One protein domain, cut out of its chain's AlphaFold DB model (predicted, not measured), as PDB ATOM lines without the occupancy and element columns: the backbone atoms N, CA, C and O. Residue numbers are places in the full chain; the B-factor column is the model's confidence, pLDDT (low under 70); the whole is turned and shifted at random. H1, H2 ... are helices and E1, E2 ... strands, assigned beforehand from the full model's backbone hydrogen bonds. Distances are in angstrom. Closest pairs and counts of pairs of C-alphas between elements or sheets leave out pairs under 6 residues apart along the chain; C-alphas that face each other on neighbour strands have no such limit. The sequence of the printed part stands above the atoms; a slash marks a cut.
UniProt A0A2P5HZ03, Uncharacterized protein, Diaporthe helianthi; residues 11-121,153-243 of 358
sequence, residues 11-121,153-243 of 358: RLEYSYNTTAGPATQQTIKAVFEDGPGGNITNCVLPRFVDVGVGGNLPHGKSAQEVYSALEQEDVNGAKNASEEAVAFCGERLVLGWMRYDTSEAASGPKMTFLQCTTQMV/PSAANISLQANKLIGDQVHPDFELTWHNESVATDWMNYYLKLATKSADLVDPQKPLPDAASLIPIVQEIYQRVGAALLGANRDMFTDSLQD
ATOM      1  N   ARG A  11      33.935  60.070 -46.848       83.19
ATOM      2  CA  ARG A  11      35.044  60.823 -46.258       83.19
ATOM      3  C   ARG A  11      35.911  59.914 -45.407       83.19
ATOM      4  O   ARG A  11      35.404  59.043 -44.707       83.19
ATOM      5  N   LEU A  12      37.216  60.154 -45.448       83.75
ATOM      6  CA  LEU A  12      38.177  59.519 -44.558       83.75
ATOM      7  C   LEU A  12      38.411  60.421 -43.346       83.75
ATOM      8  O   LEU A  12      38.749  61.596 -43.482       83.75
ATOM      9  N   GLU A  13      38.224  59.859 -42.165       85.19
ATOM     10  CA  GLU A  13      38.472  60.474 -40.872       85.19
ATOM     11  C   GLU A  13      39.669  59.789 -40.215       85.19
ATOM     12  O   GLU A  13      39.756  58.561 -40.166       85.19
ATOM     13  N   TYR A  14      40.582  60.589 -39.677       82.06
ATOM     14  CA  TYR A  14      41.677  60.110 -38.844       82.06
ATOM     15  C   TYR A  14      41.491  60.644 -37.428       82.06
ATOM     16  O   TYR A  14      41.417  61.858 -37.217       82.06
ATOM     17  N   SER A  15      41.405  59.741 -36.455       76.56
ATOM     18  CA  SER A  15      41.277  60.121 -35.049       76.56
ATOM     19  C   SER A  15      42.659  60.254 -34.411       76.56
ATOM     20  O   SER A  15      43.297  59.255 -34.080       76.56
ATOM     21  N   TYR A  16      43.114  61.496 -34.228       68.88
ATOM     22  CA  TYR A  16      44.357  61.827 -33.530       68.88
ATOM     23  C   TYR A  16      44.049  62.408 -32.149       68.88
ATOM     24  O   TYR A  16      43.520  63.515 -32.041       68.88
ATOM     25  N   ASN A  17      44.383  61.681 -31.081       65.12
ATOM     26  CA  ASN A  17      44.228  62.174 -29.714       65.12
ATOM     27  C   ASN A  17      45.602  62.407 -29.073       65.12
ATOM     28  O   ASN A  17      46.332  61.457 -28.809       65.12
ATOM     29  N   THR A  18      45.935  63.671 -28.807       58.84
ATOM     30  CA  THR A  18      47.191  64.093 -28.155       58.84
ATOM     31  C   THR A  18      47.135  64.046 -26.627       58.84
ATOM     32  O   THR A  18      48.165  64.173 -25.970       58.84
ATOM     33  N   THR A  19      45.936  63.915 -26.050       53.28
ATOM     34  CA  THR A  19      45.690  64.055 -24.601       53.28
ATOM     35  C   THR A  19      45.442  62.739 -23.882       53.28
ATOM     36  O   THR A  19      45.572  62.667 -22.660       53.28
ATOM     37  N   ALA A  20      45.093  61.691 -24.619       50.19
ATOM     38  CA  ALA A  20      45.017  60.354 -24.072       50.19
ATOM     39  C   ALA A  20      46.403  59.701 -24.118       50.19
ATOM     40  O   ALA A  20      47.170  59.909 -25.054       50.19
ATOM     41  N   GLY A  21      46.748  58.951 -23.068       48.59
ATOM     42  CA  GLY A  21      48.013  58.216 -23.004       48.59
ATOM     43  C   GLY A  21      48.177  57.215 -24.163       48.59
ATOM     44  O   GLY A  21      47.270  57.069 -24.981       48.59
ATOM     45  N   PRO A  22      49.285  56.452 -24.205       46.84
ATOM     46  CA  PRO A  22      49.655  55.541 -25.306       46.84
ATOM     47  C   PRO A  22      48.655  54.400 -25.617       46.84
ATOM     48  O   PRO A  22      48.973  53.503 -26.385       46.84
ATOM     49  N   ALA A  23      47.462  54.409 -25.017       39.47
ATOM     50  CA  ALA A  23      46.428  53.388 -25.115       39.47
ATOM     51  C   ALA A  23      45.182  53.803 -25.927       39.47
ATOM     52  O   ALA A  23      44.286  52.977 -26.092       39.47
ATOM     53  N   THR A  24      45.063  55.040 -26.432       50.81
ATOM     54  CA  THR A  24      44.000  55.336 -27.413       50.81
ATOM     55  C   THR A  24      44.464  54.955 -28.806       50.81
ATOM     56  O   THR A  24      45.276  55.669 -29.392       50.81
ATOM     57  N   GLN A  25      43.929  53.843 -29.318       60.25
ATOM     58  CA  GLN A  25      44.080  53.429 -30.712       60.25
ATOM     59  C   GLN A  25      43.679  54.585 -31.632       60.25
ATOM     60  O   GLN A  25      42.516  54.992 -31.669       60.25
ATOM     61  N   GLN A  26      44.658  55.132 -32.346       71.56
ATOM     62  CA  GLN A  26      44.394  56.003 -33.482       71.56
ATOM     63  C   GLN A  26      43.918  55.093 -34.610       71.56
ATOM     64  O   GLN A  26      44.462  54.010 -34.814       71.56
ATOM     65  N   THR A  27      42.857  55.491 -35.301       75.88
ATOM     66  CA  THR A  27      42.251  54.671 -36.351       75.88
ATOM     67  C   THR A  27      41.889  55.538 -37.543       75.88
ATOM     68  O   THR A  27      41.585  56.728 -37.393       75.88
ATOM     69  N   ILE A  28      41.943  54.927 -38.724       82.50
ATOM     70  CA  ILE A  28      41.426  55.496 -39.964       82.50
ATOM     71  C   ILE A  28      40.033  54.916 -40.177       82.50
ATOM     72  O   ILE A  28      39.841  53.697 -40.170       82.50
ATOM     73  N   LYS A  29      39.075  55.814 -40.370       86.44
ATOM     74  CA  LYS A  29      37.661  55.517 -40.538       86.44
ATOM     75  C   LYS A  29      37.173  56.114 -41.850       86.44
ATOM     76  O   LYS A  29      37.199  57.323 -42.030       86.44
ATOM     77  N   ALA A  30      36.698  55.278 -42.756       86.88
ATOM     78  CA  ALA A  30      35.936  55.696 -43.918       86.88
ATOM     79  C   ALA A  30      34.447  55.743 -43.555       86.88
ATOM     80  O   ALA A  30      33.853  54.733 -43.171       86.88
ATOM     81  N   VAL A  31      33.845  56.922 -43.663       87.44
ATOM     82  CA  VAL A  31      32.413  57.142 -43.445       87.44
ATOM     83  C   VAL A  31      31.740  57.253 -44.803       87.44
ATOM     84  O   VAL A  31      32.110  58.117 -45.595       87.44
ATOM     85  N   PHE A  32      30.760  56.392 -45.057       87.31
ATOM     86  CA  PHE A  32      29.949  56.390 -46.272       87.31
ATOM     87  C   PHE A  32      28.537  56.842 -45.928       87.31
ATOM     88  O   PHE A  32      27.879  56.179 -45.129       87.31
ATOM     89  N   GLU A  33      28.071  57.948 -46.511       84.75
ATOM     90  CA  GLU A  33      26.715  58.454 -46.248       84.75
ATOM     91  C   GLU A  33      25.635  57.620 -46.964       84.75
ATOM     92  O   GLU A  33      24.537  57.474 -46.434       84.75
ATOM     93  N   ASP A  34      25.994  56.963 -48.074       81.25
ATOM     94  CA  ASP A  34      25.132  56.074 -48.869       81.25
ATOM     95  C   ASP A  34      25.539  54.598 -48.720       81.25
ATOM     96  O   ASP A  34      25.933  53.923 -49.675       81.25
ATOM     97  N   GLY A  35      25.519  54.091 -47.491       77.44
ATOM     98  CA  GLY A  35      25.762  52.674 -47.231       77.44
ATOM     99  C   GLY A  35      24.540  51.782 -47.499       77.44
ATOM    100  O   GLY A  35      23.475  52.262 -47.903       77.44
ATOM    101  N   PRO A  36      24.664  50.466 -47.244       76.69
ATOM    102  CA  PRO A  36      23.574  49.500 -47.353       76.69
ATOM    103  C   PRO A  36      22.265  49.973 -46.708       76.69
ATOM    104  O   PRO A  36      22.229  50.397 -45.549       76.69
ATOM    105  N   GLY A  37      21.174  49.921 -47.477       75.19
ATOM    106  CA  GLY A  37      19.857  50.399 -47.046       75.19
ATOM    107  C   GLY A  37      19.720  51.925 -46.906       75.19
ATOM    108  O   GLY A  37      18.770  52.374 -46.269       75.19
ATOM    109  N   GLY A  38      20.645  52.714 -47.471       78.38
ATOM    110  CA  GLY A  38      20.646  54.182 -47.385       78.38
ATOM    111  C   GLY A  38      21.104  54.724 -46.029       78.38
ATOM    112  O   GLY A  38      20.772  55.851 -45.671       78.38
ATOM    113  N   ASN A  39      21.814  53.906 -45.246       82.44
ATOM    114  CA  ASN A  39      22.306  54.271 -43.922       82.44
ATOM    115  C   ASN A  39      23.788  54.642 -43.956       82.44
ATOM    116  O   ASN A  39      24.570  54.073 -44.718       82.44
ATOM    117  N   ILE A  40      24.198  55.506 -43.024       84.69
ATOM    118  CA  ILE A  40      25.615  55.801 -42.807       84.69
ATOM    119  C   ILE A  40      26.335  54.518 -42.392       84.69
ATOM    120  O   ILE A  40      25.984  53.897 -41.386       84.69
ATOM    121  N   THR A  41      27.359  54.140 -43.153       87.44
ATOM    122  CA  THR A  41      28.180  52.958 -42.880       87.44
ATOM    123  C   THR A  41      29.606  53.372 -42.579       87.44
ATOM    124  O   THR A  41      30.254  54.071 -43.356       87.44
ATOM    125  N   ASN A  42      30.087  52.923 -41.424       89.25
ATOM    126  CA  ASN A  42      31.434  53.185 -40.949       89.25
ATOM    127  C   ASN A  42      32.301  51.965 -41.228       89.25
ATOM    128  O   ASN A  42      32.069  50.892 -40.665       89.25
ATOM    129  N   CYS A  43      33.308  52.156 -42.066       89.62
ATOM    130  CA  CYS A  43      34.319  51.159 -42.350       89.62
ATOM    131  C   CYS A  43      35.642  51.619 -41.728       89.62
ATOM    132  O   CYS A  43      36.058  52.757 -41.920       89.62
ATOM    133  N   VAL A  44      36.301  50.767 -40.957       88.69
ATOM    134  CA  VAL A  44      37.536  51.075 -40.225       88.69
ATOM    135  C   VAL A  44      38.645  50.125 -40.644       88.69
ATOM    136  O   VAL A  44      38.388  49.058 -41.199       88.69
ATOM    137  N   LEU A  45      39.888  50.506 -40.369       84.25
ATOM    138  CA  LEU A  45      40.984  49.549 -40.450       84.25
ATOM    139  C   LEU A  45      40.797  48.430 -39.410       84.25
ATOM    140  O   LEU A  45      40.292  48.693 -38.312       84.25
ATOM    141  N   PRO A  46      41.226  47.197 -39.723       79.25
ATOM    142  CA  PRO A  46      41.192  46.102 -38.767       79.25
ATOM    143  C   PRO A  46      41.961  46.441 -37.485       79.25
ATOM    144  O   PRO A  46      42.983  47.120 -37.521       79.25
ATOM    145  N   ARG A  47      41.522  45.920 -36.333       73.88
ATOM    146  CA  ARG A  47      42.085  46.298 -35.014       73.88
ATOM    147  C   ARG A  47      43.578  46.015 -34.820       73.88
ATOM    148  O   ARG A  47      44.165  46.568 -33.894       73.88
ATOM    149  N   PHE A  48      44.158  45.120 -35.613       67.88
ATOM    150  CA  PHE A  48      45.585  44.793 -35.561       67.88
ATOM    151  C   PHE A  48      46.448  45.782 -36.365       67.88
ATOM    152  O   PHE A  48      47.666  45.764 -36.234       67.88
ATOM    153  N   VAL A  49      45.832  46.653 -37.171       71.12
ATOM    154  CA  VAL A  49      46.518  47.734 -37.879       71.12
ATOM    155  C   VAL A  49      46.631  48.935 -36.943       71.12
ATOM    156  O   VAL A  49      45.660  49.662 -36.725       71.12
ATOM    157  N   ASP A  50      47.820  49.140 -36.377       74.19
ATOM    158  CA  ASP A  50      48.115  50.299 -35.535       74.19
ATOM    159  C   ASP A  50      48.691  51.448 -36.373       74.19
ATOM    160  O   ASP A  50      49.799  51.376 -36.898       74.19
ATOM    161  N   VAL A  51      47.931  52.536 -36.486       74.44
ATOM    162  CA  VAL A  51      48.367  53.801 -37.115       74.44
ATOM    163  C   VAL A  51      48.671  54.881 -36.071       74.44
ATOM    164  O   VAL A  51      48.671  56.083 -36.351       74.44
ATOM    165  N   GLY A  52      48.870  54.437 -34.831       74.25
ATOM    166  CA  GLY A  52      49.171  55.240 -33.667       74.25
ATOM    167  C   GLY A  52      50.576  55.817 -33.676       74.25
ATOM    168  O   GLY A  52      51.567  55.129 -33.910       74.25
ATOM    169  N   VAL A  53      50.685  57.093 -33.320       70.44
ATOM    170  CA  VAL A  53      51.951  57.711 -32.911       70.44
ATOM    171  C   VAL A  53      52.266  57.264 -31.468       70.44
ATOM    172  O   VAL A  53      51.909  57.942 -30.506       70.44
ATOM    173  N   GLY A  54      52.856  56.068 -31.322       69.94
ATOM    174  CA  GLY A  54      53.103  55.378 -30.044       69.94
ATOM    175  C   GLY A  54      54.580  55.244 -29.627       69.94
ATOM    176  O   GLY A  54      55.474  55.868 -30.190       69.94
ATOM    177  N   GLY A  55      54.844  54.415 -28.609       61.69
ATOM    178  CA  GLY A  55      56.130  54.346 -27.887       61.69
ATOM    179  C   GLY A  55      57.368  53.901 -28.685       61.69
ATOM    180  O   GLY A  55      58.478  54.125 -28.213       61.69
ATOM    181  N   ASN A  56      57.195  53.332 -29.883       71.06
ATOM    182  CA  ASN A  56      58.291  52.877 -30.756       71.06
ATOM    183  C   ASN A  56      58.627  53.869 -31.884       71.06
ATOM    184  O   ASN A  56      59.281  53.510 -32.858       71.06
ATOM    185  N   LEU A  57      58.174  55.117 -31.777       84.88
ATOM    186  CA  LEU A  57      58.410  56.139 -32.788       84.88
ATOM    187  C   LEU A  57      59.889  56.585 -32.824       84.88
ATOM    188  O   LEU A  57      60.404  57.064 -31.808       84.88
ATOM    189  N   PRO A  58      60.567  56.519 -33.985       88.88
ATOM    190  CA  PRO A  58      61.922  57.041 -34.126       88.88
ATOM    191  C   PRO A  58      61.999  58.553 -33.873       88.88
ATOM    192  O   PRO A  58      61.089  59.308 -34.224       88.88
ATOM    193  N   HIS A  59      63.116  59.013 -33.304       89.56
ATOM    194  CA  HIS A  59      63.394  60.443 -33.176       89.56
ATOM    195  C   HIS A  59      63.624  61.099 -34.546       89.56
ATOM    196  O   HIS A  59      64.298  60.550 -35.417       89.56
ATOM    197  N   GLY A  60      63.139  62.330 -34.688       91.38
ATOM    198  CA  GLY A  60      63.169  63.112 -35.921       91.38
ATOM    199  C   GLY A  60      61.941  62.882 -36.802       91.38
ATOM    200  O   GLY A  60      60.822  62.774 -36.294       91.38
ATOM    201  N   LYS A  61      62.182  62.867 -38.117       94.38
ATOM    202  CA  LYS A  61      61.182  62.610 -39.156       94.38
ATOM    203  C   LYS A  61      61.010  61.114 -39.366       94.38
ATOM    204  O   LYS A  61      61.992  60.415 -39.612       94.38
ATOM    205  N   SER A  62      59.759  60.688 -39.366       94.06
ATOM    206  CA  SER A  62      59.353  59.298 -39.500       94.06
ATOM    207  C   SER A  62      58.243  59.163 -40.540       94.06
ATOM    208  O   SER A  62      57.444  60.083 -40.750       94.06
ATOM    209  N   ALA A  63      58.209  58.013 -41.197       94.06
ATOM    210  CA  ALA A  63      57.198  57.610 -42.156       94.06
ATOM    211  C   ALA A  63      56.454  56.374 -41.643       94.06
ATOM    212  O   ALA A  63      56.991  55.595 -40.856       94.06
ATOM    213  N   GLN A  64      55.209  56.229 -42.079       91.19
ATOM    214  CA  GLN A  64      54.436  55.008 -41.920       91.19
ATOM    215  C   GLN A  64      53.525  54.870 -43.135       91.19
ATOM    216  O   GLN A  64      52.870  55.830 -43.556       91.19
ATOM    217  N   GLU A  65      53.485  53.672 -43.687       91.25
ATOM    218  CA  GLU A  65      52.618  53.299 -44.788       91.25
ATOM    219  C   GLU A  65      51.537  52.345 -44.295       91.25
ATOM    220  O   GLU A  65      51.728  51.629 -43.314       91.25
ATOM    221  N   VAL A  66      50.380  52.364 -44.950       88.12
ATOM    222  CA  VAL A  66      49.286  51.443 -44.653       88.12
ATOM    223  C   VAL A  66      48.692  50.913 -45.947       88.12
ATOM    224  O   VAL A  66      48.428  51.676 -46.875       88.12
ATOM    225  N   TYR A  67      48.461  49.606 -45.984       89.62
ATOM    226  CA  TYR A  67      47.641  48.928 -46.973       89.62
ATOM    227  C   TYR A  67      46.699  47.989 -46.221       89.62
ATOM    228  O   TYR A  67      47.139  47.130 -45.464       89.62
ATOM    229  N   SER A  68      45.387  48.145 -46.379       87.25
ATOM    230  CA  SER A  68      44.455  47.199 -45.764       87.25
ATOM    231  C   SER A  68      43.085  47.209 -46.416       87.25
ATOM    232  O   SER A  68      42.642  48.231 -46.942       87.25
ATOM    233  N   ALA A  69      42.394  46.075 -46.323       88.06
ATOM    234  CA  ALA A  69      40.955  46.029 -46.530       88.06
ATOM    235  C   ALA A  69      40.241  46.626 -45.316       88.06
ATOM    236  O   ALA A  69      40.696  46.472 -44.182       88.06
ATOM    237  N   LEU A  70      39.127  47.310 -45.551       87.69
ATOM    238  CA  LEU A  70      38.327  47.865 -44.471       87.69
ATOM    239  C   LEU A  70      37.380  46.818 -43.884       87.69
ATOM    240  O   LEU A  70      36.890  45.921 -44.566       87.69
ATOM    241  N   GLU A  71      37.069  46.977 -42.607       86.94
ATOM    242  CA  GLU A  71      36.083  46.177 -41.888       86.94
ATOM    243  C   GLU A  71      34.968  47.071 -41.369       86.94
ATOM    244  O   GLU A  71      35.153  48.269 -41.167       86.94
ATOM    245  N   GLN A  72      33.790  46.503 -41.141       86.75
ATOM    246  CA  GLN A  72      32.725  47.258 -40.500       86.75
ATOM    247  C   GLN A  72      33.117  47.615 -39.060       86.75
ATOM    248  O   GLN A  72      33.626  46.779 -38.314       86.75
ATOM    249  N   GLU A  73      32.856  48.859 -38.658       83.12
ATOM    250  CA  GLU A  73      33.089  49.311 -37.287       83.12
ATOM    251  C   GLU A  73      32.236  48.501 -36.295       83.12
ATOM    252  O   GLU A  73      31.007  48.590 -36.275       83.12
ATOM    253  N   ASP A  74      32.904  47.722 -35.442       72.31
ATOM    254  CA  ASP A  74      32.285  46.982 -34.342       72.31
ATOM    255  C   ASP A  74      31.819  47.960 -33.248       72.31
ATOM    256  O   ASP A  74      32.537  48.258 -32.287       72.31
ATOM    257  N   VAL A  75      30.594  48.471 -33.362       58.31
ATOM    258  CA  VAL A  75      30.002  49.318 -32.320       58.31
ATOM    259  C   VAL A  75      29.710  48.446 -31.087       58.31
ATOM    260  O   VAL A  75      28.801  47.618 -31.083       58.31
ATOM    261  N   ASN A  76      30.492  48.625 -30.016       50.81
ATOM    262  CA  ASN A  76      30.343  47.962 -28.706       50.81
ATOM    263  C   ASN A  76      30.578  46.434 -28.667       50.81
ATOM    264  O   ASN A  76      30.087  45.763 -27.759       50.81
ATOM    265  N   GLY A  77      31.327  45.867 -29.619       52.00
ATOM    266  CA  GLY A  77      31.650  44.429 -29.630       52.00
ATOM    267  C   GLY A  77      30.457  43.506 -29.915       52.00
ATOM    268  O   GLY A  77      30.552  42.293 -29.721       52.00
ATOM    269  N   ALA A  78      29.332  44.067 -30.367       49.03
ATOM    270  CA  ALA A  78      28.194  43.301 -30.843       49.03
ATOM    271  C   ALA A  78      28.406  42.938 -32.320       49.03
ATOM    272  O   ALA A  78      28.389  43.816 -33.177       49.03
ATOM    273  N   LYS A  79      28.531  41.638 -32.617       55.16
ATOM    274  CA  LYS A  79      28.589  41.062 -33.977       55.16
ATOM    275  C   LYS A  79      27.244  41.156 -34.727       55.16
ATOM    276  O   LYS A  79      26.788  40.178 -35.308       55.16
ATOM    277  N   ASN A  80      26.575  42.305 -34.672       56.44
ATOM    278  CA  ASN A  80      25.268  42.536 -35.300       56.44
ATOM    279  C   ASN A  80      25.385  43.263 -36.650       56.44
ATOM    280  O   ASN A  80      24.398  43.784 -37.164       56.44
ATOM    281  N   ALA A  81      26.595  43.314 -37.201       66.94
ATOM    282  CA  ALA A  81      26.863  43.698 -38.573       66.94
ATOM    283  C   ALA A  81      26.017  42.849 -39.540       66.94
ATOM    284  O   ALA A  81      26.054  41.619 -39.471       66.94
ATOM    285  N   SER A  82      25.240  43.487 -40.424       79.19
ATOM    286  CA  SER A  82      24.572  42.755 -41.503       79.19
ATOM    287  C   SER A  82      25.624  42.204 -42.467       79.19
ATOM    288  O   SER A  82      26.658  42.831 -42.692       79.19
ATOM    289  N   GLU A  83      25.356  41.045 -43.066       81.31
ATOM    290  CA  GLU A  83      26.253  40.439 -44.062       81.31
ATOM    291  C   GLU A  83      26.548  41.402 -45.226       81.31
ATOM    292  O   GLU A  83      27.682  41.503 -45.687       81.31
ATOM    293  N   GLU A  84      25.548  42.197 -45.614       81.81
ATOM    294  CA  GLU A  84      25.661  43.249 -46.625       81.81
ATOM    295  C   GLU A  84      26.646  44.360 -46.224       81.81
ATOM    296  O   GLU A  84      27.447  44.795 -47.045       81.81
ATOM    297  N   ALA A  85      26.647  44.798 -44.961       82.56
ATOM    298  CA  ALA A  85      27.571  45.827 -44.483       82.56
ATOM    299  C   ALA A  85      29.008  45.301 -44.324       82.56
ATOM    300  O   ALA A  85      29.966  46.025 -44.607       82.56
ATOM    301  N   VAL A  86      29.166  44.023 -43.963       83.81
ATOM    302  CA  VAL A  86      30.473  43.349 -43.960       83.81
ATOM    303  C   VAL A  86      31.042  43.266 -45.375       83.81
ATOM    304  O   VAL A  86      32.203  43.619 -45.579       83.81
ATOM    305  N   ALA A  87      30.236  42.835 -46.350       83.44
ATOM    306  CA  ALA A  87      30.646  42.788 -47.752       83.44
ATOM    307  C   ALA A  87      30.984  44.192 -48.279       83.44
ATOM    308  O   ALA A  87      32.054  44.399 -48.847       83.44
ATOM    309  N   PHE A  88      30.134  45.180 -47.981       87.12
ATOM    310  CA  PHE A  88      30.333  46.570 -48.384       87.12
ATOM    311  C   PHE A  88      31.686  47.129 -47.920       87.12
ATOM    312  O   PHE A  88      32.419  47.706 -48.725       87.12
ATOM    313  N   CYS A  89      32.052  46.968 -46.645       88.31
ATOM    314  CA  CYS A  89      33.353  47.442 -46.170       88.31
ATOM    315  C   CYS A  89      34.511  46.590 -46.710       88.31
ATOM    316  O   CYS A  89      35.520  47.146 -47.136       88.31
ATOM    317  N   GLY A  90      34.354  45.265 -46.756       86.69
ATOM    318  CA  GLY A  90      35.428  44.352 -47.151       86.69
ATOM    319  C   GLY A  90      35.814  44.401 -48.633       86.69
ATOM    320  O   GLY A  90      36.923  44.012 -48.990       86.69
ATOM    321  N   GLU A  91      34.951  44.926 -49.503       86.62
ATOM    322  CA  GLU A  91      35.269  45.230 -50.909       86.62
ATOM    323  C   GLU A  91      36.098  46.513 -51.086       86.62
ATOM    324  O   GLU A  91      36.486  46.866 -52.203       86.62
ATOM    325  N   ARG A  92      36.364  47.252 -50.007       88.75
ATOM    326  CA  ARG A  92      37.105  48.511 -50.054       88.75
ATOM    327  C   ARG A  92      38.486  48.341 -49.451       88.75
ATOM    328  O   ARG A  92      38.658  47.755 -48.385       88.75
ATOM    329  N   LEU A  93      39.464  48.909 -50.138       88.94
ATOM    330  CA  LEU A  93      40.857  48.949 -49.730       88.94
ATOM    331  C   LEU A  93      41.251  50.393 -49.441       88.94
ATOM    332  O   LEU A  93      40.822  51.316 -50.139       88.94
ATOM    333  N   VAL A  94      42.105  50.578 -48.443       89.44
ATOM    334  CA  VAL A  94      42.752  51.854 -48.153       89.44
ATOM    335  C   VAL A  94      44.255  51.685 -48.259       89.44
ATOM    336  O   VAL A  94      44.836  50.756 -47.701       89.44
ATOM    337  N   LEU A  95      44.863  52.617 -48.982       91.56
ATOM    338  CA  LEU A  95      46.294  52.846 -49.013       91.56
ATOM    339  C   LEU A  95      46.564  54.201 -48.377       91.56
ATOM    340  O   LEU A  95      45.820  55.155 -48.615       91.56
ATOM    341  N   GLY A  96      47.624  54.312 -47.595       91.00
ATOM    342  CA  GLY A  96      47.964  55.559 -46.934       91.00
ATOM    343  C   GLY A  96      49.447  55.743 -46.740       91.00
ATOM    344  O   GLY A  96      50.189  54.785 -46.539       91.00
ATOM    345  N   TRP A  97      49.847  57.008 -46.759       93.62
ATOM    346  CA  TRP A  97      51.194  57.442 -46.434       93.62
ATOM    347  C   TRP A  97      51.098  58.527 -45.385       93.62
ATOM    348  O   TRP A  97      50.376  59.514 -45.552       93.62
ATOM    349  N   MET A  98      51.838  58.339 -44.307       92.62
ATOM    350  CA  MET A  98      51.884  59.251 -43.183       92.62
ATOM    351  C   MET A  98      53.320  59.703 -42.958       92.62
ATOM    352  O   MET A  98      54.283  58.967 -43.190       92.62
ATOM    353  N   ARG A  99      53.462  60.956 -42.535       94.06
ATOM    354  CA  ARG A  99      54.729  61.594 -42.179       94.06
ATOM    355  C   ARG A  99      54.555  62.304 -40.855       94.06
ATOM    356  O   ARG A  99      53.615  63.079 -40.682       94.06
ATOM    357  N   TYR A 100      55.474  62.067 -39.937       92.56
ATOM    358  CA  TYR A 100      55.449  62.672 -38.618       92.56
ATOM    359  C   TYR A 100      56.831  63.191 -38.257       92.56
ATOM    360  O   TYR A 100      57.830  62.526 -38.519       92.56
ATOM    361  N   ASP A 101      56.895  64.375 -37.656       92.75
ATOM    362  CA  ASP A 101      58.136  64.932 -37.132       92.75
ATOM    363  C   ASP A 101      57.992  65.122 -35.624       92.75
ATOM    364  O   ASP A 101      57.204  65.938 -35.148       92.75
ATOM    365  N   THR A 102      58.770  64.358 -34.861       89.56
ATOM    366  CA  THR A 102      58.793  64.455 -33.392       89.56
ATOM    367  C   THR A 102      59.192  65.839 -32.881       89.56
ATOM    368  O   THR A 102      58.805  66.200 -31.769       89.56
ATOM    369  N   SER A 103      59.927  66.633 -33.667       89.12
ATOM    370  CA  SER A 103      60.262  68.019 -33.313       89.12
ATOM    371  C   SER A 103      59.069  68.974 -33.442       89.12
ATOM    372  O   SER A 103      59.028  70.002 -32.767       89.12
ATOM    373  N   GLU A 104      58.060  68.594 -34.230       87.50
ATOM    374  CA  GLU A 104      56.809  69.324 -34.447       87.50
ATOM    375  C   GLU A 104      55.608  68.562 -33.856       87.50
ATOM    376  O   GLU A 104      54.502  68.636 -34.378       87.50
ATOM    377  N   ALA A 105      55.787  67.842 -32.740       79.31
ATOM    378  CA  ALA A 105      54.769  66.934 -32.190       79.31
ATOM    379  C   ALA A 105      53.361  67.547 -32.003       79.31
ATOM    380  O   ALA A 105      52.356  66.840 -32.043       79.31
ATOM    381  N   ALA A 106      53.266  68.869 -31.833       79.88
ATOM    382  CA  ALA A 106      51.995  69.582 -31.720       79.88
ATOM    383  C   ALA A 106      51.147  69.586 -33.012       79.88
ATOM    384  O   ALA A 106      49.939  69.794 -32.923       79.88
ATOM    385  N   SER A 107      51.740  69.388 -34.197       80.50
ATOM    386  CA  SER A 107      51.021  69.457 -35.479       80.50
ATOM    387  C   SER A 107      50.320  68.160 -35.878       80.50
ATOM    388  O   SER A 107      49.532  68.171 -36.821       80.50
ATOM    389  N   GLY A 108      50.611  67.047 -35.197       83.69
ATOM    390  CA  GLY A 108      50.157  65.722 -35.614       83.69
ATOM    391  C   GLY A 108      50.791  65.245 -36.932       83.69
ATOM    392  O   GLY A 108      51.595  65.960 -37.546       83.69
ATOM    393  N   PRO A 109      50.471  64.015 -37.366       88.62
ATOM    394  CA  PRO A 109      50.980  63.459 -38.613       88.62
ATOM    395  C   PRO A 109      50.314  64.102 -39.830       88.62
ATOM    396  O   PRO A 109      49.106  64.330 -39.865       88.62
ATOM    397  N   LYS A 110      51.115  64.358 -40.863       92.38
ATOM    398  CA  LYS A 110      50.634  64.712 -42.201       92.38
ATOM    399  C   LYS A 110      50.344  63.419 -42.947       92.38
ATOM    400  O   LYS A 110      51.146  62.490 -42.884       92.38
ATOM    401  N   MET A 111      49.237  63.367 -43.674       91.00
ATOM    402  CA  MET A 111      48.759  62.134 -44.297       91.00
ATOM    403  C   MET A 111      48.156  62.373 -45.678       91.00
ATOM    404  O   MET A 111      47.603  63.439 -45.948       91.00
ATOM    405  N   THR A 112      48.261  61.365 -46.535       92.88
ATOM    406  CA  THR A 112      47.532  61.264 -47.800       92.88
ATOM    407  C   THR A 112      47.031  59.833 -47.944       92.88
ATOM    408  O   THR A 112      47.725  58.894 -47.548       92.88
ATOM    409  N   PHE A 113      45.826  59.664 -48.481       90.50
ATOM    410  CA  PHE A 113      45.183  58.360 -48.596       90.50
ATOM    411  C   PHE A 113      44.578  58.166 -49.972       90.50
ATOM    412  O   PHE A 113      44.141  59.112 -50.628       90.50
ATOM    413  N   LEU A 114      44.501  56.903 -50.360       91.56
ATOM    414  CA  LEU A 114      43.760  56.430 -51.503       91.56
ATOM    415  C   LEU A 114      42.758  55.383 -51.020       91.56
ATOM    416  O   LEU A 114      43.135  54.401 -50.387       91.56
ATOM    417  N   GLN A 115      41.487  55.590 -51.345       90.19
ATOM    418  CA  GLN A 115      40.433  54.610 -51.121       90.19
ATOM    419  C   GLN A 115      40.050  53.994 -52.462       90.19
ATOM    420  O   GLN A 115      39.727  54.707 -53.413       90.19
ATOM    421  N   CYS A 116      40.071  52.669 -52.538       89.62
ATOM    422  CA  CYS A 116      39.711  51.923 -53.734       89.62
ATOM    423  C   CYS A 116      38.555  50.974 -53.439       89.62
ATOM    424  O   CYS A 116      38.517  50.351 -52.383       89.62
ATOM    425  N   THR A 117      37.652  50.819 -54.402       89.12
ATOM    426  CA  THR A 117      36.654  49.746 -54.394       89.12
ATOM    427  C   THR A 117      37.120  48.668 -55.355       89.12
ATOM    428  O   THR A 117      37.351  48.941 -56.536       89.12
ATOM    429  N   THR A 118      37.289  47.451 -54.857       86.81
ATOM    430  CA  THR A 118      37.677  46.313 -55.685       86.81
ATOM    431  C   THR A 118      36.489  45.848 -56.498       86.81
ATOM    432  O   THR A 118      35.386  45.734 -55.975       86.81
ATOM    433  N   GLN A 119      36.720  45.567 -57.773       82.62
ATOM    434  CA  GLN A 119      35.692  45.062 -58.668       82.62
ATOM    435  C   GLN A 119      36.252  43.882 -59.438       82.62
ATOM    436  O   GLN A 119      37.343  43.960 -60.007       82.62
ATOM    437  N   MET A 120      35.484  42.802 -59.466       80.62
ATOM    438  CA  MET A 120      35.757  41.666 -60.323       80.62
ATOM    439  C   MET A 120      34.867  41.783 -61.555       80.62
ATOM    440  O   MET A 120      33.645  41.841 -61.451       80.62
ATOM    441  N   VAL A 121      35.499  41.860 -62.722       84.44
ATOM    442  CA  VAL A 121      34.824  42.035 -64.011       84.44
ATOM    443  C   VAL A 121      35.296  40.968 -64.979       84.44
ATOM    444  O   VAL A 121      36.429  40.490 -64.884       84.44
ATOM    445  N   PRO A 153      26.066  34.040 -57.836       66.12
ATOM    446  CA  PRO A 153      26.006  34.887 -56.639       66.12
ATOM    447  C   PRO A 153      27.277  34.840 -55.770       66.12
ATOM    448  O   PRO A 153      27.469  35.695 -54.907       66.12
ATOM    449  N   SER A 154      28.176  33.879 -56.002       68.81
ATOM    450  CA  SER A 154      29.431  33.726 -55.259       68.81
ATOM    451  C   SER A 154      30.514  34.743 -55.645       68.81
ATOM    452  O   SER A 154      31.506  34.861 -54.927       68.81
ATOM    453  N   ALA A 155      30.352  35.496 -56.741       69.62
ATOM    454  CA  ALA A 155      31.367  36.431 -57.241       69.62
ATOM    455  C   ALA A 155      31.761  37.529 -56.228       69.62
ATOM    456  O   ALA A 155      32.945  37.846 -56.078       69.62
ATOM    457  N   ALA A 156      30.784  38.067 -55.489       70.31
ATOM    458  CA  ALA A 156      31.027  39.059 -54.438       70.31
ATOM    459  C   ALA A 156      31.837  38.458 -53.276       70.31
ATOM    460  O   ALA A 156      32.824  39.037 -52.821       70.31
ATOM    461  N   ASN A 157      31.500  37.232 -52.862       77.62
ATOM    462  CA  ASN A 157      32.247  36.526 -51.823       77.62
ATOM    463  C   ASN A 157      33.688  36.227 -52.272       77.62
ATOM    464  O   ASN A 157      34.611  36.382 -51.484       77.62
ATOM    465  N   ILE A 158      33.918  35.871 -53.542       79.12
ATOM    466  CA  ILE A 158      35.275  35.654 -54.073       79.12
ATOM    467  C   ILE A 158      36.106  36.939 -53.998       79.12
ATOM    468  O   ILE A 158      37.250  36.890 -53.555       79.12
ATOM    469  N   SER A 159      35.527  38.085 -54.366       78.88
ATOM    470  CA  SER A 159      36.206  39.386 -54.271       78.88
ATOM    471  C   SER A 159      36.568  39.721 -52.821       78.88
ATOM    472  O   SER A 159      37.707  40.078 -52.528       78.88
ATOM    473  N   LEU A 160      35.635  39.505 -51.890       81.56
ATOM    474  CA  LEU A 160      35.865  39.682 -50.457       81.56
ATOM    475  C   LEU A 160      36.982  38.765 -49.925       81.56
ATOM    476  O   LEU A 160      37.858  39.215 -49.188       81.56
ATOM    477  N   GLN A 161      36.968  37.478 -50.285       81.44
ATOM    478  CA  GLN A 161      38.003  36.525 -49.869       81.44
ATOM    479  C   GLN A 161      39.362  36.857 -50.492       81.44
ATOM    480  O   GLN A 161      40.384  36.750 -49.816       81.44
ATOM    481  N   ALA A 162      39.388  37.314 -51.746       83.31
ATOM    482  CA  ALA A 162      40.607  37.773 -52.398       83.31
ATOM    483  C   ALA A 162      41.215  38.966 -51.653       83.31
ATOM    484  O   ALA A 162      42.404  38.945 -51.350       83.31
ATOM    485  N   ASN A 163      40.403  39.953 -51.264       84.44
ATOM    486  CA  ASN A 163      40.869  41.099 -50.480       84.44
ATOM    487  C   ASN A 163      41.438  40.673 -49.123       84.44
ATOM    488  O   ASN A 163      42.444  41.222 -48.686       84.44
ATOM    489  N   LYS A 164      40.834  39.671 -48.472       79.31
ATOM    490  CA  LYS A 164      41.351  39.110 -47.215       79.31
ATOM    491  C   LYS A 164      42.679  38.381 -47.399       79.31
ATOM    492  O   LYS A 164      43.553  38.529 -46.558       79.31
ATOM    493  N   LEU A 165      42.831  37.619 -48.484       79.75
ATOM    494  CA  LEU A 165      44.050  36.859 -48.793       79.75
ATOM    495  C   LEU A 165      45.214  37.750 -49.235       79.75
ATOM    496  O   LEU A 165      46.361  37.463 -48.918       79.75
ATOM    497  N   ILE A 166      44.912  38.807 -49.989       79.12
ATOM    498  CA  ILE A 166      45.881  39.804 -50.451       79.12
ATOM    499  C   ILE A 166      46.193  40.816 -49.329       79.12
ATOM    500  O   ILE A 166      47.253  41.436 -49.316       79.12
ATOM    501  N   GLY A 167      45.252  41.017 -48.407       71.00
ATOM    502  CA  GLY A 167      45.369  41.900 -47.253       71.00
ATOM    503  C   GLY A 167      46.340  41.406 -46.183       71.00
ATOM    504  O   GLY A 167      46.588  40.213 -46.029       71.00
ATOM    505  N   ASP A 168      46.799  42.342 -45.353       63.12
ATOM    506  CA  ASP A 168      47.719  42.079 -44.235       63.12
ATOM    507  C   ASP A 168      47.098  41.221 -43.106       63.12
ATOM    508  O   ASP A 168      47.788  40.829 -42.170       63.12
ATOM    509  N   GLN A 169      45.810  40.853 -43.206       54.41
ATOM    510  CA  GLN A 169      45.123  39.959 -42.258       54.41
ATOM    511  C   GLN A 169      45.797  38.591 -42.100       54.41
ATOM    512  O   GLN A 169      45.633  37.944 -41.066       54.41
ATOM    513  N   VAL A 170      46.527  38.128 -43.116       48.75
ATOM    514  CA  VAL A 170      47.107  36.776 -43.144       48.75
ATOM    515  C   VAL A 170      48.516  36.729 -42.544       48.75
ATOM    516  O   VAL A 170      49.013  35.642 -42.244       48.75
ATOM    517  N   HIS A 171      49.156  37.877 -42.299       54.59
ATOM    518  CA  HIS A 171      50.527  37.905 -41.807       54.59
ATOM    519  C   HIS A 171      50.650  38.584 -40.431       54.59
ATOM    520  O   HIS A 171      50.897  39.786 -40.356       54.59
ATOM    521  N   PRO A 172      50.549  37.812 -39.329       50.19
ATOM    522  CA  PRO A 172      50.613  38.341 -37.963       50.19
ATOM    523  C   PRO A 172      51.958  38.988 -37.588       50.19
ATOM    524  O   PRO A 172      52.035  39.634 -36.549       50.19
ATOM    525  N   ASP A 173      52.993  38.835 -38.421       54.03
ATOM    526  CA  ASP A 173      54.341  39.363 -38.181       54.03
ATOM    527  C   ASP A 173      54.609  40.724 -38.863       54.03
ATOM    528  O   ASP A 173      55.690  41.287 -38.685       54.03
ATOM    529  N   PHE A 174      53.667  41.272 -39.649       61.19
ATOM    530  CA  PHE A 174      53.822  42.623 -40.210       61.19
ATOM    531  C   PHE A 174      53.308  43.660 -39.216       61.19
ATOM    532  O   PHE A 174      52.149  44.070 -39.238       61.19
ATOM    533  N   GLU A 175      54.197  44.113 -38.337       64.38
ATOM    534  CA  GLU A 175      53.942  45.321 -37.567       64.38
ATOM    535  C   GLU A 175      54.128  46.537 -38.487       64.38
ATOM    536  O   GLU A 175      55.251  46.893 -38.863       64.38
ATOM    537  N   LEU A 176      53.017  47.183 -38.853       76.44
ATOM    538  CA  LEU A 176      53.019  48.493 -39.506       76.44
ATOM    539  C   LEU A 176      53.627  49.506 -38.534       76.44
ATOM    540  O   LEU A 176      52.939  50.108 -37.719       76.44
ATOM    541  N   THR A 177      54.943  49.662 -38.585       83.38
ATOM    542  CA  THR A 177      55.704  50.475 -37.637       83.38
ATOM    543  C   THR A 177      56.156  51.773 -38.275       83.38
ATOM    544  O   THR A 177      56.439  51.852 -39.472       83.38
ATOM    545  N   TRP A 178      56.237  52.813 -37.450       88.62
ATOM    546  CA  TRP A 178      56.907  54.042 -37.839       88.62
ATOM    547  C   TRP A 178      58.393  53.783 -38.036       88.62
ATOM    548  O   TRP A 178      59.054  53.209 -37.172       88.62
ATOM    549  N   HIS A 179      58.936  54.282 -39.138       92.00
ATOM    550  CA  HIS A 179      60.335  54.091 -39.487       92.00
ATOM    551  C   HIS A 179      60.977  55.402 -39.940       92.00
ATOM    552  O   HIS A 179      60.300  56.366 -40.293       92.00
ATOM    553  N   ASN A 180      62.304  55.461 -39.865       93.94
ATOM    554  CA  ASN A 180      63.116  56.605 -40.286       93.94
ATOM    555  C   ASN A 180      63.981  56.278 -41.518       93.94
ATOM    556  O   ASN A 180      64.920  57.012 -41.835       93.94
ATOM    557  N   GLU A 181      63.669  55.178 -42.202       92.56
ATOM    558  CA  GLU A 181      64.424  54.652 -43.334       92.56
ATOM    559  C   GLU A 181      63.609  54.757 -44.627       92.56
ATOM    560  O   GLU A 181      62.441  55.110 -44.631       92.56
ATOM    561  N   SER A 182      64.214  54.443 -45.770       93.25
ATOM    562  CA  SER A 182      63.512  54.408 -47.060       93.25
ATOM    563  C   SER A 182      63.099  52.979 -47.450       93.25
ATOM    564  O   SER A 182      63.240  52.572 -48.615       93.25
ATOM    565  N   VAL A 183      62.693  52.171 -46.469       88.75
ATOM    566  CA  VAL A 183      62.309  50.760 -46.635       88.75
ATOM    567  C   VAL A 183      60.786  50.664 -46.647       88.75
ATOM    568  O   VAL A 183      60.119  51.334 -45.874       88.75
ATOM    569  N   ALA A 184      60.237  49.863 -47.561       88.88
ATOM    570  CA  ALA A 184      58.804  49.598 -47.576       88.88
ATOM    571  C   ALA A 184      58.479  48.544 -46.516       88.88
ATOM    572  O   ALA A 184      59.118  47.489 -46.500       88.88
ATOM    573  N   THR A 185      57.514  48.842 -45.652       82.94
ATOM    574  CA  THR A 185      57.084  47.965 -44.554       82.94
ATOM    575  C   THR A 185      55.949  47.027 -44.955       82.94
ATOM    576  O   THR A 185      55.775  46.000 -44.311       82.94
ATOM    577  N   ASP A 186      55.235  47.320 -46.046       84.38
ATOM    578  CA  ASP A 186      54.190  46.467 -46.612       84.38
ATOM    579  C   ASP A 186      54.462  46.080 -48.076       84.38
ATOM    580  O   ASP A 186      55.262  46.689 -48.802       84.38
ATOM    581  N   TRP A 187      53.778  45.025 -48.515       88.25
ATOM    582  CA  TRP A 187      53.982  44.430 -49.831       88.25
ATOM    583  C   TRP A 187      53.546  45.362 -50.974       88.25
ATOM    584  O   TRP A 187      54.190  45.383 -52.027       88.25
ATOM    585  N   MET A 188      52.484  46.155 -50.790       90.75
ATOM    586  CA  MET A 188      51.958  47.042 -51.830       90.75
ATOM    587  C   MET A 188      52.930  48.199 -52.068       90.75
ATOM    588  O   MET A 188      53.311  48.470 -53.208       90.75
ATOM    589  N   ASN A 189      53.417  48.830 -50.999       91.81
ATOM    590  CA  ASN A 189      54.434  49.874 -51.077       91.81
ATOM    591  C   ASN A 189      55.773  49.353 -51.597       91.81
ATOM    592  O   ASN A 189      56.474  50.073 -52.316       91.81
ATOM    593  N   TYR A 190      56.106  48.086 -51.335       92.38
ATOM    594  CA  TYR A 190      57.253  47.438 -51.963       92.38
ATOM    595  C   TYR A 190      57.107  47.380 -53.494       92.38
ATOM    596  O   TYR A 190      58.016  47.806 -54.214       92.38
ATOM    597  N   TYR A 191      55.957  46.941 -54.022       94.75
ATOM    598  CA  TYR A 191      55.734  46.936 -55.474       94.75
ATOM    599  C   TYR A 191      55.614  48.336 -56.071       94.75
ATOM    600  O   TYR A 191      56.119  48.559 -57.172       94.75
ATOM    601  N   LEU A 192      55.019  49.298 -55.364       94.88
ATOM    602  CA  LEU A 192      54.960  50.688 -55.821       94.88
ATOM    603  C   LEU A 192      56.356  51.300 -55.942       94.88
ATOM    604  O   LEU A 192      56.654  51.960 -56.941       94.88
ATOM    605  N   LYS A 193      57.251  51.026 -54.988       94.44
ATOM    606  CA  LYS A 193      58.666  51.417 -55.059       94.44
ATOM    607  C   LYS A 193      59.366  50.814 -56.282       94.44
ATOM    608  O   LYS A 193      60.123  51.507 -56.964       94.44
ATOM    609  N   LEU A 194      59.094  49.547 -56.602       95.38
ATOM    610  CA  LEU A 194      59.640  48.893 -57.799       95.38
ATOM    611  C   LEU A 194      59.069  49.479 -59.100       95.38
ATOM    612  O   LEU A 194      59.826  49.742 -60.035       95.38
ATOM    613  N   ALA A 195      57.757  49.713 -59.157       95.50
ATOM    614  CA  ALA A 195      57.068  50.229 -60.337       95.50
ATOM    615  C   ALA A 195      57.470  51.678 -60.655       95.50
ATOM    616  O   ALA A 195      57.740  52.013 -61.808       95.50
ATOM    617  N   THR A 196      57.579  52.525 -59.627       94.75
ATOM    618  CA  THR A 196      57.990  53.933 -59.764       94.75
ATOM    619  C   THR A 196      59.501  54.117 -59.873       94.75
ATOM    620  O   THR A 196      59.961  55.194 -60.250       94.75
ATOM    621  N   LYS A 197      60.289  53.077 -59.560       95.25
ATOM    622  CA  LYS A 197      61.760  53.125 -59.477       95.25
ATOM    623  C   LYS A 197      62.263  54.222 -58.528       95.25
ATOM    624  O   LYS A 197      63.352  54.757 -58.728       95.25
ATOM    625  N   SER A 198      61.480  54.552 -57.502       93.81
ATOM    626  CA  SER A 198      61.817  55.566 -56.507       93.81
ATOM    627  C   SER A 198      61.447  55.099 -55.104       93.81
ATOM    628  O   SER A 198      60.431  54.443 -54.898       93.81
ATOM    629  N   ALA A 199      62.275  55.467 -54.127       94.75
ATOM    630  CA  ALA A 199      61.982  55.273 -52.711       94.75
ATOM    631  C   ALA A 199      61.215  56.457 -52.095       94.75
ATOM    632  O   ALA A 199      60.893  56.406 -50.912       94.75
ATOM    633  N   ASP A 200      60.906  57.502 -52.873       95.56
ATOM    634  CA  ASP A 200      60.294  58.731 -52.352       95.56
ATOM    635  C   ASP A 200      58.942  58.479 -51.658       95.56
ATOM    636  O   ASP A 200      58.587  59.194 -50.724       95.56
ATOM    637  N   LEU A 201      58.218  57.434 -52.077       93.94
ATOM    638  CA  LEU A 201      56.933  57.037 -51.491       93.94
ATOM    639  C   LEU A 201      57.039  56.623 -50.024       93.94
ATOM    640  O   LEU A 201      56.087  56.824 -49.280       93.94
ATOM    641  N   VAL A 202      58.180  56.079 -49.604       94.62
ATOM    642  CA  VAL A 202      58.400  55.577 -48.237       94.62
ATOM    643  C   VAL A 202      59.423  56.413 -47.467       94.62
ATOM    644  O   VAL A 202      59.558  56.273 -46.264       94.62
ATOM    645  N   ASP A 203      60.150  57.307 -48.139       95.88
ATOM    646  CA  ASP A 203      61.185  58.133 -47.513       95.88
ATOM    647  C   ASP A 203      60.566  59.214 -46.586       95.88
ATOM    648  O   ASP A 203      59.793  60.065 -47.054       95.88
ATOM    649  N   PRO A 204      60.925  59.245 -45.284       95.44
ATOM    650  CA  PRO A 204      60.456  60.244 -44.322       95.44
ATOM    651  C   PRO A 204      60.869  61.682 -44.649       95.44
ATOM    652  O   PRO A 204      60.247  62.633 -44.173       95.44
ATOM    653  N   GLN A 205      61.941  61.871 -45.422       95.81
ATOM    654  CA  GLN A 205      62.447  63.196 -45.789       95.81
ATOM    655  C   GLN A 205      61.703  63.809 -46.972       95.81
ATOM    656  O   GLN A 205      61.847  65.007 -47.238       95.81
ATOM    657  N   LYS A 206      60.931  62.999 -47.692       96.25
ATOM    658  CA  LYS A 206      60.225  63.406 -48.900       96.25
ATOM    659  C   LYS A 206      58.815  63.881 -48.572       96.25
ATOM    660  O   LYS A 206      58.241  63.481 -47.556       96.25
ATOM    661  N   PRO A 207      58.255  64.778 -49.403       95.00
ATOM    662  CA  PRO A 207      56.856  65.149 -49.268       95.00
ATOM    663  C   PRO A 207      55.958  63.925 -49.467       95.00
ATOM    664  O   PRO A 207      56.350  62.943 -50.096       95.00
ATOM    665  N   LEU A 208      54.735  64.018 -48.949       95.00
ATOM    666  CA  LEU A 208      53.703  63.021 -49.210       95.00
ATOM    667  C   LEU A 208      53.453  62.885 -50.720       95.00
ATOM    668  O   LEU A 208      53.502  63.894 -51.433       95.00
ATOM    669  N   PRO A 209      53.165  61.669 -51.206       94.38
ATOM    670  CA  PRO A 209      52.880  61.462 -52.614       94.38
ATOM    671  C   PRO A 209      51.550  62.092 -53.038       94.38
ATOM    672  O   PRO A 209      50.617  62.245 -52.246       94.38
ATOM    673  N   ASP A 210      51.444  62.400 -54.329       93.31
ATOM    674  CA  ASP A 210      50.156  62.688 -54.951       93.31
ATOM    675  C   ASP A 210      49.388  61.376 -55.159       93.31
ATOM    676  O   ASP A 210      49.688  60.604 -56.074       93.31
ATOM    677  N   ALA A 211      48.391  61.128 -54.308       89.69
ATOM    678  CA  ALA A 211      47.589  59.910 -54.338       89.69
ATOM    679  C   ALA A 211      46.881  59.700 -55.687       89.69
ATOM    680  O   ALA A 211      46.764  58.561 -56.139       89.69
ATOM    681  N   ALA A 212      46.467  60.775 -56.372       91.75
ATOM    682  CA  ALA A 212      45.782  60.671 -57.661       91.75
ATOM    683  C   ALA A 212      46.706  60.116 -58.754       91.75
ATOM    684  O   ALA A 212      46.294  59.281 -59.559       91.75
ATOM    685  N   SER A 213      47.979  60.524 -58.743       93.62
ATOM    686  CA  SER A 213      48.987  60.026 -59.685       93.62
ATOM    687  C   SER A 213      49.301  58.533 -59.520       93.62
ATOM    688  O   SER A 213      49.737  57.887 -60.476       93.62
ATOM    689  N   LEU A 214      49.054  57.967 -58.333       94.00
ATOM    690  CA  LEU A 214      49.342  56.567 -58.017       94.00
ATOM    691  C   LEU A 214      48.222  55.605 -58.420       94.00
ATOM    692  O   LEU A 214      48.497  54.418 -58.584       94.00
ATOM    693  N   ILE A 215      46.995  56.095 -58.635       93.56
ATOM    694  CA  ILE A 215      45.825  55.286 -59.024       93.56
ATOM    695  C   ILE A 215      46.135  54.278 -60.144       93.56
ATOM    696  O   ILE A 215      45.918  53.086 -59.917       93.56
ATOM    697  N   PRO A 216      46.662  54.678 -61.322       95.00
ATOM    698  CA  PRO A 216      46.887  53.729 -62.414       95.00
ATOM    699  C   PRO A 216      47.906  52.640 -62.056       95.00
ATOM    700  O   PRO A 216      47.759  51.494 -62.474       95.00
ATOM    701  N   ILE A 217      48.917  52.974 -61.250       95.75
ATOM    702  CA  ILE A 217      49.974  52.038 -60.847       95.75
ATOM    703  C   ILE A 217      49.432  51.039 -59.820       95.75
ATOM    704  O   ILE A 217      49.658  49.836 -59.944       95.75
ATOM    705  N   VAL A 218      48.675  51.525 -58.830       94.31
ATOM    706  CA  VAL A 218      48.005  50.683 -57.828       94.31
ATOM    707  C   VAL A 218      47.053  49.707 -58.515       94.31
ATOM    708  O   VAL A 218      47.073  48.518 -58.207       94.31
ATOM    709  N   GLN A 219      46.267  50.178 -59.486       92.69
ATOM    710  CA  GLN A 219      45.365  49.329 -60.264       92.69
ATOM    711  C   GLN A 219      46.108  48.225 -61.012       92.69
ATOM    712  O   GLN A 219      45.685  47.072 -60.966       92.69
ATOM    713  N   GLU A 220      47.219  48.550 -61.672       93.62
ATOM    714  CA  GLU A 220      48.014  47.566 -62.404       93.62
ATOM    715  C   GLU A 220      48.615  46.503 -61.472       93.62
ATOM    716  O   GLU A 220      48.536  45.306 -61.760       93.62
ATOM    717  N   ILE A 221      49.187  46.919 -60.336       94.38
ATOM    718  CA  ILE A 221      49.737  45.996 -59.334       94.38
ATOM    719  C   ILE A 221      48.626  45.094 -58.796       94.38
ATOM    720  O   ILE A 221      48.777  43.872 -58.789       94.38
ATOM    721  N   TYR A 222      47.492  45.682 -58.411       91.56
ATOM    722  CA  TYR A 222      46.357  44.947 -57.869       91.56
ATOM    723  C   TYR A 222      45.804  43.921 -58.864       91.56
ATOM    724  O   TYR A 222      45.575  42.769 -58.504       91.56
ATOM    725  N   GLN A 223      45.666  44.297 -60.139       91.06
ATOM    726  CA  GLN A 223      45.236  43.388 -61.204       91.06
ATOM    727  C   GLN A 223      46.192  42.205 -61.376       91.06
ATOM    728  O   GLN A 223      45.741  41.072 -61.529       91.06
ATOM    729  N   ARG A 224      47.509  42.441 -61.332       91.81
ATOM    730  CA  ARG A 224      48.513  41.373 -61.460       91.81
ATOM    731  C   ARG A 224      48.488  40.419 -60.269       91.81
ATOM    732  O   ARG A 224      48.539  39.208 -60.472       91.81
ATOM    733  N   VAL A 225      48.391  40.948 -59.050       91.00
ATOM    734  CA  VAL A 225      48.302  40.132 -57.829       91.00
ATOM    735  C   VAL A 225      46.995  39.340 -57.809       91.00
ATOM    736  O   VAL A 225      47.021  38.134 -57.573       91.00
ATOM    737  N   GLY A 226      45.872  39.972 -58.155       88.25
ATOM    738  CA  GLY A 226      44.583  39.297 -58.299       88.25
ATOM    739  C   GLY A 226      44.618  38.187 -59.353       88.25
ATOM    740  O   GLY A 226      44.175  37.072 -59.087       88.25
ATOM    741  N   ALA A 227      45.217  38.436 -60.522       87.56
ATOM    742  CA  ALA A 227      45.383  37.420 -61.561       87.56
ATOM    743  C   ALA A 227      46.271  36.251 -61.103       87.56
ATOM    744  O   ALA A 227      45.963  35.099 -61.405       87.56
ATOM    745  N   ALA A 228      47.343  36.523 -60.354       89.38
ATOM    746  CA  ALA A 228      48.188  35.484 -59.772       89.38
ATOM    747  C   ALA A 228      47.425  34.647 -58.734       89.38
ATOM    748  O   ALA A 228      47.529  33.422 -58.750       89.38
ATOM    749  N   LEU A 229      46.614  35.286 -57.884       87.88
ATOM    750  CA  LEU A 229      45.782  34.602 -56.895       87.88
ATOM    751  C   LEU A 229      44.750  33.685 -57.565       87.88
ATOM    752  O   LEU A 229      44.669  32.505 -57.229       87.88
ATOM    753  N   LEU A 230      43.999  34.195 -58.543       84.38
ATOM    754  CA  LEU A 230      43.033  33.393 -59.303       84.38
ATOM    755  C   LEU A 230      43.734  32.277 -60.089       84.38
ATOM    756  O   LEU A 230      43.270  31.143 -60.128       84.38
ATOM    757  N   GLY A 231      44.896  32.577 -60.672       85.31
ATOM    758  CA  GLY A 231      45.713  31.615 -61.404       85.31
ATOM    759  C   GLY A 231      46.325  30.516 -60.531       85.31
ATOM    760  O   GLY A 231      46.643  29.455 -61.071       85.31
ATOM    761  N   ALA A 232      46.482  30.746 -59.225       87.62
ATOM    762  CA  ALA A 232      46.908  29.745 -58.247       87.62
ATOM    763  C   ALA A 232      45.754  28.839 -57.779       87.62
ATOM    764  O   ALA A 232      46.008  27.709 -57.372       87.62
ATOM    765  N   ASN A 233      44.504  29.299 -57.897       83.50
ATOM    766  CA  ASN A 233      43.290  28.587 -57.480       83.50
ATOM    767  C   ASN A 233      42.425  28.232 -58.704       83.50
ATOM    768  O   ASN A 233      41.257  28.607 -58.811       83.50
ATOM    769  N   ARG A 234      43.029  27.551 -59.691       79.50
ATOM    770  CA  ARG A 234      42.362  27.227 -60.971       79.50
ATOM    771  C   ARG A 234      41.188  26.267 -60.817       79.50
ATOM    772  O   ARG A 234      40.300  26.259 -61.661       79.50
ATOM    773  N   ASP A 235      41.208  25.456 -59.768       77.56
ATOM    774  CA  ASP A 235      40.158  24.514 -59.390       77.56
ATOM    775  C   ASP A 235      38.799  25.201 -59.213       77.56
ATOM    776  O   ASP A 235      37.786  24.639 -59.632       77.56
ATOM    777  N   MET A 236      38.784  26.461 -58.763       72.31
ATOM    778  CA  MET A 236      37.571  27.288 -58.677       72.31
ATOM    779  C   MET A 236      36.834  27.447 -60.018       72.31
ATOM    780  O   MET A 236      35.638  27.721 -60.030       72.31
ATOM    781  N   PHE A 237      37.527  27.269 -61.146       73.06
ATOM    782  CA  PHE A 237      36.960  27.376 -62.495       73.06
ATOM    783  C   PHE A 237      36.678  26.014 -63.146       73.06
ATOM    784  O   PHE A 237      36.292  25.955 -64.313       73.06
ATOM    785  N   THR A 238      36.903  24.902 -62.436       66.88
ATOM    786  CA  THR A 238      36.763  23.550 -63.007       66.88
ATOM    787  C   THR A 238      35.388  22.927 -62.788       66.88
ATOM    788  O   THR A 238      34.961  22.118 -63.611       66.88
ATOM    789  N   ASP A 239      34.651  23.344 -61.754       60.81
ATOM    790  CA  ASP A 239      33.308  22.822 -61.467       60.81
ATOM    791  C   ASP A 239      32.279  23.241 -62.531       60.81
ATOM    792  O   ASP A 239      31.409  22.451 -62.900       60.81
ATOM    793  N   SER A 240      32.429  24.428 -63.130       55.91
ATOM    794  CA  SER A 240      31.601  24.875 -64.264       55.91
ATOM    795  C   SER A 240      31.791  24.014 -65.520       55.91
ATOM    796  O   SER A 240      30.900  23.919 -66.355       55.91
ATOM    797  N   LEU A 241      32.914  23.304 -65.666       55.53
ATOM    798  CA  LEU A 241      33.108  22.388 -66.799       55.53
ATOM    799  C   LEU A 241      32.239  21.123 -66.695       55.53
ATOM    800  O   LEU A 241      32.121  20.386 -67.676       55.53
ATOM    801  N   GLN A 242      31.647  20.855 -65.526       56.03
ATOM    802  CA  GLN A 242      30.807  19.682 -65.279       56.03
ATOM    803  C   GLN A 242      29.320  19.940 -65.561       56.03
ATOM    804  O   GLN A 242      28.569  18.974 -65.713       56.03
ATOM    805  N   ASP A 243      28.896  21.206 -65.682       59.28
ATOM    806  CA  ASP A 243      27.543  21.586 -66.096       59.28
ATOM    807  C   ASP A 243      27.540  22.036 -67.573       59.28
ATOM    808  O   ASP A 243      27.996  23.146 -67.882       59.28
TER     809      ASP A 243
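This is residues 11 to 121 and 153 to 243 of the 358 residues of an uncharacterized protein of Diaporthe helianthi (UniProt A0A2P5HZ03). A long sheet of three strands, E4 E5 E6, has the long helix H5 over one face and the small sheet E1 E2 E3 near it on the side away from H5; H1 and H3 meet at one end of the long sheet, and H2 sits at the other. H4 packs on H5, and residues 237 to 243 stick out. The printed part has 202 residues, with seven named helices and six named strands in the order E1 E2 E3 E4 H1 E5 H2 E6 H3 H4 H5 H6 H7, both sheets being antiparallel. The class is mixed, helices and strands; the whole is compact, with a radius of gyration of the C-alphas of 18.1 A, and spans 65 by 43 by 30 A.

E1, residues 11 to 14, E2, residues 28 to 32, and E3, residues 41 to 44, form a meander, each strand the antiparallel neighbour of the one before; N 13 and O 29, and N 30 and O 43, are within hydrogen-bond range at 2.7 A. E5, residues 92 to 101, is the antiparallel neighbour of E4, residues 61 to 69, with N 62 and O 100 at 2.8 A, and of E6, residues 110 to 117, with N 95 and O 114 at 2.9 A. H1, residues 83 to 90, is over E3, its closest C-alphas being Cys 43 and Cys 89, 5.4 A. H2, residues 102 to 107, only grazes the long sheet. H3, residues 153 to 166, touches H1 at a steep tilt of 39 degrees, the same way, closest at C-alphas 90 and 160, 5.7 A. H4, residues 187 to 196, touches residues 217 to 221 of H5, residues 211 to 232, closest at C-alphas 191 and 221, 7.2 A. H5 lies over E6 at a height over the sheet of 8.7 A, closest at C-alphas 114 and 211, 5.9 A. Every O i to N i+4 pair is within range in H1 and H4; H3 has 9 of 10, H5 15 of 18, and H2 0 of 2, with 1 of 3 O i to N i+3 pairs.

E1 begins at C-alpha 11, (35.044, 60.823, -46.258). E4 is 27.2 A long, E5 29.6 A, E6 23.8 A, H3 21.4 A and H5 30.4 A, with a kink of 33 degrees near residue 218. H6, residues 234 to 237, and H7, residues 239 to 242, follow; H7 ends at C-alpha 242, (30.807, 19.682, -65.279).

The C-alphas farthest apart, Ser 103 and Asp 243, are 65.6 A apart. Residues 122 to 152 are not printed, a gap of 13.5 A. The links E1 to E2, E3 to E4, E4 to H1, H3 to H4 and H4 to H5 are long. Mean pLDDT of the printed part is 81.4; among the residues under 70 are 16 to 25, 75 to 81, 168 to 175 and 238 to 243.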